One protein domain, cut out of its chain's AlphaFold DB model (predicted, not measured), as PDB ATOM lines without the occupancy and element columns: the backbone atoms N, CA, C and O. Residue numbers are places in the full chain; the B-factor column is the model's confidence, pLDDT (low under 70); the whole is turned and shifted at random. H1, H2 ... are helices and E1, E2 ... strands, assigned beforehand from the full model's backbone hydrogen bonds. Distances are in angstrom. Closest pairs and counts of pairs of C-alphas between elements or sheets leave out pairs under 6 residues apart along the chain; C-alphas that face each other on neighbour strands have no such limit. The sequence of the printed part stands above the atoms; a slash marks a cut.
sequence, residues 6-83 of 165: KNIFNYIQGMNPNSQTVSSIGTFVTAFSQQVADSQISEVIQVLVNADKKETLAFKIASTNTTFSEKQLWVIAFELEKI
ATOM      1  N   LYS A   6     134.870 194.846 242.925       93.50
ATOM      2  CA  LYS A   6     135.774 194.748 241.771       93.50
ATOM      3  C   LYS A   6     135.944 196.078 241.029       93.50
ATOM      4  O   LYS A   6     137.046 196.382 240.582       93.50
ATOM      5  N   ASN A   7     134.882 196.870 240.893       93.25
ATOM      6  CA  ASN A   7     134.980 198.194 240.274       93.25
ATOM      7  C   ASN A   7     135.818 199.135 241.140       93.25
ATOM      8  O   ASN A   7     136.658 199.854 240.611       93.25
ATOM      9  N   ILE A   8     135.631 199.091 242.460       95.25
ATOM     10  CA  ILE A   8     136.439 199.877 243.398       95.25
ATOM     11  C   ILE A   8     137.892 199.419 243.365       95.25
ATOM     12  O   ILE A   8     138.773 200.252 243.215       95.25
ATOM     13  N   PHE A   9     138.143 198.111 243.423       96.06
ATOM     14  CA  PHE A   9     139.471 197.523 243.307       96.06
ATOM     15  C   PHE A   9     140.193 198.033 242.057       96.06
ATOM     16  O   PHE A   9     141.293 198.562 242.167       96.06
ATOM     17  N   ASN A  10     139.549 197.951 240.888       94.50
ATOM     18  CA  ASN A  10     140.111 198.451 239.632       94.50
ATOM     19  C   ASN A  10     140.357 199.965 239.663       94.50
ATOM     20  O   ASN A  10     141.331 200.434 239.079       94.50
ATOM     21  N   TYR A  11     139.483 200.730 240.321       94.00
ATOM     22  CA  TYR A  11     139.651 202.170 240.480       94.00
ATOM     23  C   TYR A  11     140.879 202.491 241.338       94.00
ATOM     24  O   TYR A  11     141.705 203.303 240.928       94.00
ATOM     25  N   ILE A  12     141.050 201.807 242.475       95.19
ATOM     26  CA  ILE A  12     142.141 202.050 243.431       95.19
ATOM     27  C   ILE A  12     143.483 201.419 243.046       95.19
ATOM     28  O   ILE A  12     144.466 201.634 243.746       95.19
ATOM     29  N   GLN A  13     143.577 200.683 241.933       93.50
ATOM     30  CA  GLN A  13     144.869 200.161 241.461       93.50
ATOM     31  C   GLN A  13     145.908 201.264 241.231       93.50
ATOM     32  O   GLN A  13     147.101 201.007 241.372       93.50
ATOM     33  N   GLY A  14     145.467 202.489 240.928       91.00
ATOM     34  CA  GLY A  14     146.358 203.636 240.783       91.00
ATOM     35  C   GLY A  14     147.011 204.105 242.088       91.00
ATOM     36  O   GLY A  14     147.936 204.901 242.015       91.00
ATOM     37  N   MET A  15     146.632 203.562 243.258       92.94
ATOM     38  CA  MET A  15     147.407 203.707 244.503       92.94
ATOM     39  C   MET A  15     148.819 203.114 244.385       92.94
ATOM     40  O   MET A  15     149.673 203.413 245.210       92.94
ATOM     41  N   ASN A  16     149.074 202.275 243.375       93.44
ATOM     42  CA  ASN A  16     150.418 201.859 243.005       93.44
ATOM     43  C   ASN A  16     150.912 202.673 241.804       93.44
ATOM     44  O   ASN A  16     150.211 202.764 240.791       93.44
ATOM     45  N   PRO A  17     152.140 203.211 241.853       90.12
ATOM     46  CA  PRO A  17     152.677 203.969 240.739       90.12
ATOM     47  C   PRO A  17     152.939 203.069 239.528       90.12
ATOM     48  O   PRO A  17     153.493 201.973 239.636       90.12
ATOM     49  N   ASN A  18     152.601 203.569 238.339       86.62
ATOM     50  CA  ASN A  18     152.926 202.883 237.094       86.62
ATOM     51  C   ASN A  18     154.439 202.882 236.860       86.62
ATOM     52  O   ASN A  18     155.058 203.947 236.730       86.62
ATOM     53  N   SER A  19     155.007 201.686 236.732       84.56
ATOM     54  CA  SER A  19     156.398 201.478 236.352       84.56
ATOM     55  C   SER A  19     156.539 201.276 234.845       84.56
ATOM     56  O   SER A  19     155.741 200.562 234.236       84.56
ATOM     57  N   GLN A  20     157.577 201.852 234.247       81.25
ATOM     58  CA  GLN A  20     157.956 201.575 232.866       81.25
ATOM     59  C   GLN A  20     159.210 200.711 232.840       81.25
ATOM     60  O   GLN A  20     160.180 200.992 233.540       81.25
ATOM     61  N   THR A  21     159.188 199.663 232.020       79.31
ATOM     62  CA  THR A  21     160.352 198.810 231.779       79.31
ATOM     63  C   THR A  21     160.936 199.156 230.422       79.31
ATOM     64  O   THR A  21     160.273 199.015 229.396       79.31
ATOM     65  N   VAL A  22     162.195 199.589 230.415       74.88
ATOM     66  CA  VAL A  22     162.982 199.746 229.189       74.88
ATOM     67  C   VAL A  22     163.986 198.606 229.149       74.88
ATOM     68  O   VAL A  22     164.798 198.469 230.064       74.88
ATOM     69  N   SER A  23     163.932 197.796 228.084       74.19
ATOM     70  CA  SER A  23     164.647 196.514 227.953       74.19
ATOM     71  C   SER A  23     166.159 196.577 228.209       74.19
ATOM     72  O   SER A  23     166.766 195.547 228.471       74.19
ATOM     73  N   SER A  24     166.766 197.763 228.143       72.62
ATOM     74  CA  SER A  24     168.208 197.978 228.319       72.62
ATOM     75  C   SER A  24     168.592 198.721 229.607       72.62
ATOM     76  O   SER A  24     169.775 198.810 229.907       72.62
ATOM     77  N   ILE A  25     167.628 199.283 230.347       74.88
ATOM     78  CA  ILE A  25     167.871 200.198 231.487       74.88
ATOM     79  C   ILE A  25     167.233 199.670 232.783       74.88
ATOM     80  O   ILE A  25     167.696 199.985 233.876       74.88
ATOM     81  N   GLY A  26     166.204 198.826 232.675       81.50
ATOM     82  CA  GLY A  26     165.471 198.275 233.811       81.50
ATOM     83  C   GLY A  26     164.098 198.919 233.992       81.50
ATOM     84  O   GLY A  26     163.545 199.530 233.073       81.50
ATOM     85  N   THR A  27     163.529 198.730 235.181       82.69
ATOM     86  CA  THR A  27     162.204 199.237 235.553       82.69
ATOM     87  C   THR A  27     162.349 200.518 236.361       82.69
ATOM     88  O   THR A  27     163.017 200.521 237.392       82.69
ATOM     89  N   PHE A  28     161.706 201.596 235.920       85.44
ATOM     90  CA  PHE A  28     161.696 202.876 236.622       85.44
ATOM     91  C   PHE A  28     160.272 203.378 236.853       85.44
ATOM     92  O   PHE A  28     159.354 203.124 236.072       85.44
ATOM     93  N   VAL A  29     160.100 204.123 237.941       86.31
ATOM     94  CA  VAL A  29     158.880 204.860 238.269       86.31
ATOM     95  C   VAL A  29     159.170 206.340 238.066       86.31
ATOM     96  O   VAL A  29     160.196 206.847 238.514       86.31
ATOM     97  N   THR A  30     158.284 207.036 237.356       87.62
ATOM     98  CA  THR A  30     158.436 208.482 237.147       87.62
ATOM     99  C   THR A  30     157.910 209.256 238.354       87.62
ATOM    100  O   THR A  30     156.975 208.804 239.014       87.62
ATOM    101  N   ALA A  31     158.446 210.454 238.609       89.38
ATOM    102  CA  ALA A  31     157.933 211.333 239.666       89.38
ATOM    103  C   ALA A  31     156.437 211.649 239.481       89.38
ATOM    104  O   ALA A  31     155.688 211.686 240.449       89.38
ATOM    105  N   PHE A  32     155.984 211.793 238.231       89.38
ATOM    106  CA  PHE A  32     154.567 211.973 237.918       89.38
ATOM    107  C   PHE A  32     153.732 210.739 238.287       89.38
ATOM    108  O   PHE A  32     152.691 210.873 238.922       89.38
ATOM    109  N   SER A  33     154.198 209.532 237.937       89.69
ATOM    110  CA  SER A  33     153.536 208.280 238.333       89.69
ATOM    111  C   SER A  33     153.414 208.166 239.854       89.69
ATOM    112  O   SER A  33     152.366 207.755 240.342       89.69
ATOM    113  N   GLN A  34     154.471 208.536 240.584       91.62
ATOM    114  CA  GLN A  34     154.466 208.537 242.045       91.62
ATOM    115  C   GLN A  34     153.463 209.552 242.598       91.62
ATOM    116  O   GLN A  34     152.634 209.196 243.422       91.62
ATOM    117  N   GLN A  35     153.460 210.780 242.077       92.56
ATOM    118  CA  GLN A  35     152.539 211.828 242.515       92.56
ATOM    119  C   GLN A  35     151.065 211.442 242.315       92.56
ATOM    120  O   GLN A  35     150.226 211.736 243.166       92.56
ATOM    121  N   VAL A  36     150.732 210.787 241.196       92.25
ATOM    122  CA  VAL A  36     149.370 210.286 240.950       92.25
ATOM    123  C   VAL A  36     148.989 209.228 241.986       92.25
ATOM    124  O   VAL A  36     147.887 209.290 242.531       92.25
ATOM    125  N   ALA A  37     149.904 208.305 242.296       93.94
ATOM    126  CA  ALA A  37     149.679 207.288 243.317       93.94
ATOM    127  C   ALA A  37     149.500 207.903 244.709       93.94
ATOM    128  O   ALA A  37     148.509 207.615 245.376       93.94
ATOM    129  N   ASP A  38     150.377 208.824 245.106       93.88
ATOM    130  CA  ASP A  38     150.306 209.525 246.391       93.88
ATOM    131  C   ASP A  38     148.994 210.311 246.537       93.88
ATOM    132  O   ASP A  38     148.355 210.286 247.592       93.88
ATOM    133  N   SER A  39     148.541 210.965 245.459       94.50
ATOM    134  CA  SER A  39     147.248 211.656 245.427       94.50
ATOM    135  C   SER A  39     146.090 210.695 245.683       94.50
ATOM    136  O   SER A  39     145.171 211.025 246.433       94.50
ATOM    137  N   GLN A  40     146.123 209.510 245.075       93.69
ATOM    138  CA  GLN A  40     145.060 208.525 245.224       93.69
ATOM    139  C   GLN A  40     145.085 207.841 246.597       93.69
ATOM    140  O   GLN A  40     144.030 207.590 247.182       93.69
ATOM    141  N   ILE A  41     146.276 207.587 247.146       95.44
ATOM    142  CA  ILE A  41     146.445 207.107 248.522       95.44
ATOM    143  C   ILE A  41     145.838 208.117 249.499       95.44
ATOM    144  O   ILE A  41     145.046 207.738 250.362       95.44
ATOM    145  N   SER A  42     146.156 209.403 249.331       94.94
ATOM    146  CA  SER A  42     145.617 210.479 250.167       94.94
ATOM    147  C   SER A  42     144.087 210.538 250.111       94.94
ATOM    148  O   SER A  42     143.441 210.568 251.157       94.94
ATOM    149  N   GLU A  43     143.490 210.462 248.915       94.25
ATOM    150  CA  GLU A  43     142.031 210.408 248.743       94.25
ATOM    151  C   GLU A  43     141.410 209.241 249.526       94.25
ATOM    152  O   GLU A  43     140.478 209.439 250.305       94.25
ATOM    153  N   VAL A  44     141.954 208.030 249.371       94.62
ATOM    154  CA  VAL A  44     141.451 206.828 250.052       94.62
ATOM    155  C   VAL A  44     141.557 206.953 251.572       94.62
ATOM    156  O   VAL A  44     140.605 206.624 252.280       94.62
ATOM    157  N   ILE A  45     142.679 207.462 252.087       95.25
ATOM    158  CA  ILE A  45     142.859 207.705 253.523       95.25
ATOM    159  C   ILE A  45     141.812 208.702 254.030       95.25
ATOM    160  O   ILE A  45     141.179 208.440 255.050       95.25
ATOM    161  N   GLN A  46     141.590 209.813 253.321       95.44
ATOM    162  CA  GLN A  46     140.600 210.822 253.711       95.44
ATOM    163  C   GLN A  46     139.178 210.256 253.732       95.44
ATOM    164  O   GLN A  46     138.436 210.484 254.684       95.44
ATOM    165  N   VAL A  47     138.812 209.456 252.730       95.31
ATOM    166  CA  VAL A  47     137.510 208.776 252.681       95.31
ATOM    167  C   VAL A  47     137.326 207.853 253.890       95.31
ATOM    168  O   VAL A  47     136.285 207.895 254.544       95.31
ATOM    169  N   LEU A  48     138.346 207.061 254.234       94.38
ATOM    170  CA  LEU A  48     138.308 206.180 255.405       94.38
ATOM    171  C   LEU A  48     138.241 206.969 256.724       94.38
ATOM    172  O   LEU A  48     137.529 206.566 257.642       94.38
ATOM    173  N   VAL A  49     138.937 208.104 256.825       94.50
ATOM    174  CA  VAL A  49     138.880 209.003 257.989       94.50
ATOM    175  C   VAL A  49     137.487 209.599 258.169       94.50
ATOM    176  O   VAL A  49     136.959 209.562 259.279       94.50
ATOM    177  N   ASN A  50     136.890 210.117 257.096       92.75
ATOM    178  CA  ASN A  50     135.581 210.773 257.127       92.75
ATOM    179  C   ASN A  50     134.443 209.793 257.439       92.75
ATOM    180  O   ASN A  50     133.437 210.184 258.022       92.75
ATOM    181  N   ALA A  51     134.616 208.517 257.089       92.38
ATOM    182  CA  ALA A  51     133.679 207.444 257.407       92.38
ATOM    183  C   ALA A  51     133.923 206.782 258.783       92.38
ATOM    184  O   ALA A  51     133.357 205.720 259.051       92.38
ATOM    185  N   ASP A  52     134.781 207.368 259.628       92.38
ATOM    186  CA  ASP A  52     135.165 206.858 260.954       92.38
ATOM    187  C   ASP A  52     135.737 205.421 260.930       92.38
ATOM    188  O   ASP A  52     135.481 204.580 261.787       92.38
ATOM    189  N   LYS A  53     136.535 205.107 259.900       91.56
ATOM    190  CA  LYS A  53     137.140 203.780 259.671       91.56
ATOM    191  C   LYS A  53     138.608 203.690 260.089       91.56
ATOM    192  O   LYS A  53     139.329 202.821 259.595       91.56
ATOM    193  N   LYS A  54     139.071 204.546 261.004       90.19
ATOM    194  CA  LYS A  54     140.490 204.630 261.417       90.19
ATOM    195  C   LYS A  54     141.018 203.350 262.075       90.19
ATOM    196  O   LYS A  54     142.166 202.982 261.864       90.19
ATOM    197  N   GLU A  55     140.163 202.624 262.788       91.94
ATOM    198  CA  GLU A  55     140.529 201.362 263.453       91.94
ATOM    199  C   GLU A  55     140.516 200.147 262.505       91.94
ATOM    200  O   GLU A  55     140.807 199.018 262.902       91.94
ATOM    201  N   THR A  56     140.155 200.340 261.231       94.44
ATOM    202  CA  THR A  56     140.056 199.231 260.279       94.44
ATOM    203  C   THR A  56     141.418 198.805 259.740       94.44
ATOM    204  O   THR A  56     142.343 199.603 259.568       94.44
ATOM    205  N   LEU A  57     141.518 197.526 259.367       94.50
ATOM    206  CA  LEU A  57     142.690 197.004 258.663       94.50
ATOM    207  C   LEU A  57     142.951 197.764 257.350       94.50
ATOM    208  O   LEU A  57     144.107 197.978 256.998       94.50
ATOM    209  N   ALA A  58     141.897 198.198 256.652       94.38
ATOM    210  CA  ALA A  58     142.011 198.988 255.429       94.38
ATOM    211  C   ALA A  58     142.738 200.317 255.673       94.38
ATOM    212  O   ALA A  58     143.679 200.628 254.945       94.38
ATOM    213  N   PHE A  59     142.361 201.056 256.724       95.56
ATOM    214  CA  PHE A  59     143.036 202.301 257.088       95.56
ATOM    215  C   PHE A  59     144.496 202.054 257.451       95.56
ATOM    216  O   PHE A  59     145.373 202.697 256.882       95.56
ATOM    217  N   LYS A  60     144.766 201.062 258.310       95.56
ATOM    218  CA  LYS A  60     146.136 200.701 258.691       95.56
ATOM    219  C   LYS A  60     146.999 200.384 257.472       95.56
ATOM    220  O   LYS A  60     148.114 200.874 257.383       95.56
ATOM    221  N   ILE A  61     146.494 199.587 256.528       94.88
ATOM    222  CA  ILE A  61     147.213 199.266 255.289       94.88
ATOM    223  C   ILE A  61     147.473 200.541 254.478       94.88
ATOM    224  O   ILE A  61     148.612 200.762 254.070       94.88
ATOM    225  N   ALA A  62     146.439 201.357 254.248       94.00
ATOM    226  CA  ALA A  62     146.516 202.564 253.426       94.00
ATOM    227  C   ALA A  62     147.476 203.615 254.001       94.00
ATOM    228  O   ALA A  62     148.189 204.258 253.240       94.00
ATOM    229  N   SER A  63     147.529 203.773 255.327       93.81
ATOM    230  CA  SER A  63     148.345 204.797 255.986       93.81
ATOM    231  C   SER A  63     149.809 204.404 256.192       93.81
ATOM    232  O   SER A  63     150.631 205.282 256.442       93.81
ATOM    233  N   THR A  64     150.149 203.110 256.170       90.62
ATOM    234  CA  THR A  64     151.523 202.652 256.464       90.62
ATOM    235  C   THR A  64     152.353 202.364 255.226       90.62
ATOM    236  O   THR A  64     153.579 202.368 255.308       90.62
ATOM    237  N   ASN A  65     151.710 202.056 254.101       88.81
ATOM    238  CA  ASN A  65     152.388 201.548 252.916       88.81
ATOM    239  C   ASN A  65     152.312 202.558 251.772       88.81
ATOM    240  O   ASN A  65     151.317 203.251 251.606       88.81
ATOM    241  N   THR A  66     153.351 202.583 250.944       84.88
ATOM    242  CA  THR A  66     153.400 203.352 249.688       84.88
ATOM    243  C   THR A  66     153.227 202.470 248.450       84.88
ATOM    244  O   THR A  66     153.038 202.976 247.348       84.88
ATOM    245  N   THR A  67     153.265 201.147 248.643       88.94
ATOM    246  CA  THR A  67     153.024 200.129 247.618       88.94
ATOM    247  C   THR A  67     152.146 199.033 248.207       88.94
ATOM    248  O   THR A  67     152.367 198.575 249.330       88.94
ATOM    249  N   PHE A  68     151.169 198.580 247.432       94.00
ATOM    250  CA  PHE A  68     150.132 197.657 247.862       94.00
ATOM    251  C   PHE A  68     150.153 196.389 247.019       94.00
ATOM    252  O   PHE A  68     150.088 196.419 245.791       94.00
ATOM    253  N   SER A  69     150.186 195.242 247.685       94.94
ATOM    254  CA  SER A  69     149.875 193.966 247.048       94.94
ATOM    255  C   SER A  69     148.405 193.905 246.631       94.94
ATOM    256  O   SER A  69     147.547 194.602 247.175       94.94
ATOM    257  N   GLU A  70     148.086 192.991 245.718       94.38
ATOM    258  CA  GLU A  70     146.709 192.780 245.270       94.38
ATOM    259  C   GLU A  70     145.753 192.499 246.440       94.38
ATOM    260  O   GLU A  70     144.679 193.085 246.531       94.38
ATOM    261  N   LYS A  71     146.174 191.654 247.391       96.06
ATOM    262  CA  LYS A  71     145.379 191.321 248.583       96.06
ATOM    263  C   LYS A  71     145.105 192.550 249.450       96.06
ATOM    264  O   LYS A  71     144.002 192.692 249.965       96.06
ATOM    265  N   GLN A  72     146.089 193.435 249.599       96.19
ATOM    266  CA  GLN A  72     145.931 194.683 250.347       96.19
ATOM    267  C   GLN A  72     144.934 195.621 249.658       96.19
ATOM    268  O   GLN A  72     144.051 196.153 250.329       96.19
ATOM    269  N   LEU A  73     145.011 195.753 248.331       96.06
ATOM    270  CA  LEU A  73     144.030 196.515 247.554       96.06
ATOM    271  C   LEU A  73     142.623 195.919 247.680       96.06
ATOM    272  O   LEU A  73     141.667 196.660 247.864       96.06
ATOM    273  N   TRP A  74     142.470 194.593 247.659       97.38
ATOM    274  CA  TRP A  74     141.164 193.955 247.872       97.38
ATOM    275  C   TRP A  74     140.574 194.247 249.256       97.38
ATOM    276  O   TRP A  74     139.383 194.534 249.356       97.38
ATOM    277  N   VAL A  75     141.392 194.221 250.314       96.81
ATOM    278  CA  VAL A  75     140.951 194.578 251.676       96.81
ATOM    279  C   VAL A  75     140.476 196.030 251.732       96.81
ATOM    280  O   VAL A  75     139.417 196.305 252.293       96.81
ATOM    281  N   ILE A  76     141.225 196.948 251.118       95.62
ATOM    282  CA  ILE A  76     140.843 198.361 251.038       95.62
ATOM    283  C   ILE A  76     139.538 198.518 250.245       95.62
ATOM    284  O   ILE A  76     138.602 199.152 250.724       95.62
ATOM    285  N   ALA A  77     139.436 197.894 249.070       96.38
ATOM    286  CA  ALA A  77     138.260 197.976 248.212       96.38
ATOM    287  C   ALA A  77     136.988 197.466 248.901       96.38
ATOM    288  O   ALA A  77     135.923 198.062 248.742       96.38
ATOM    289  N   PHE A  78     137.099 196.388 249.678       95.62
ATOM    290  CA  PHE A  78     135.977 195.829 250.428       95.62
ATOM    291  C   PHE A  78     135.469 196.779 251.519       95.62
ATOM    292  O   PHE A  78     134.267 196.859 251.758       95.62
ATOM    293  N   GLU A  79     136.359 197.518 252.184       94.62
ATOM    294  CA  GLU A  79     135.934 198.508 253.179       94.62
ATOM    295  C   GLU A  79     135.339 199.756 252.514       94.62
ATOM    296  O   GLU A  79     134.325 200.272 252.976       94.62
ATOM    297  N   LEU A  80     135.916 200.193 251.391       94.88
ATOM    298  CA  LEU A  80     135.430 201.330 250.608       94.88
ATOM    299  C   LEU A  80     134.052 201.085 249.970       94.88
ATOM    300  O   LEU A  80     133.282 202.028 249.822       94.88
ATOM    301  N   GLU A  81     133.705 199.841 249.621       94.56
ATOM    302  CA  GLU A  81     132.371 199.497 249.094       94.56
ATOM    303  C   GLU A  81     131.252 199.841 250.082       94.56
ATOM    304  O   GLU A  81     130.173 200.275 249.681       94.56
ATOM    305  N   LYS A  82     131.528 199.710 251.382       92.94
ATOM    306  CA  LYS A  82     130.567 200.018 252.449       92.94
ATOM    307  C   LYS A  82     130.293 201.519 252.574       92.94
ATOM    308  O   LYS A  82     129.334 201.908 253.237       92.94
ATOM    309  N   ILE A  83     131.126 202.362 251.963       93.88
ATOM    310  CA  ILE A  83     130.988 203.817 251.972       93.88
ATOM    311  C   ILE A  83     130.192 204.220 250.730       93.88
ATOM    312  O   ILE A  83     130.720 204.298 249.619       93.88
TER     313      ILE A  83
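This is residues 6 to 83 of the 165 residues of an uncharacterized protein of Chryseobacterium sp. StRB126 (UniProt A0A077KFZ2). A small two-stranded hairpin, E1 and E2, makes one end of a rod; the rest is a cluster of four crossed helices, with long H2 along one side. The printed part has 78 residues with named elements H1, E1, E2, H2, H3, H4, mostly helix, the sheet antiparallel. It is only just compact, close to loose, with radius of gyration of the C-alphas 13.5 A, spanning 47 by 21 by 18 A.

E1 is residues 19 to 22, E2 26 to 29. H2, residues 31 to 50, spans 28.4 A from C-alpha 31 at (157.933, 211.333, 239.666). H1 is residues 6 to 15, H3 57 to 64, and H4 70 to 81, ending at C-alpha 81 (132.371, 199.497, 249.094).

In hairpin E1 and E2, N 20 and O 28 are within hydrogen-bond range, 2.8 A. H2 touches H1 with residues 36 to 41 alone, closest C-alphas Ala 37 and Met 15, 4.4 A. H4 touches H3, closest C-alphas Ile 76 and Ala 58, 4.6 A, at a steep tilt of 62 degrees. Every O i to N i+4 pair is within hydrogen-bond range in H2, H3 and H4, and 4 of 6 in H1.

The printed part has no cut, no long link and no printed residue under 70.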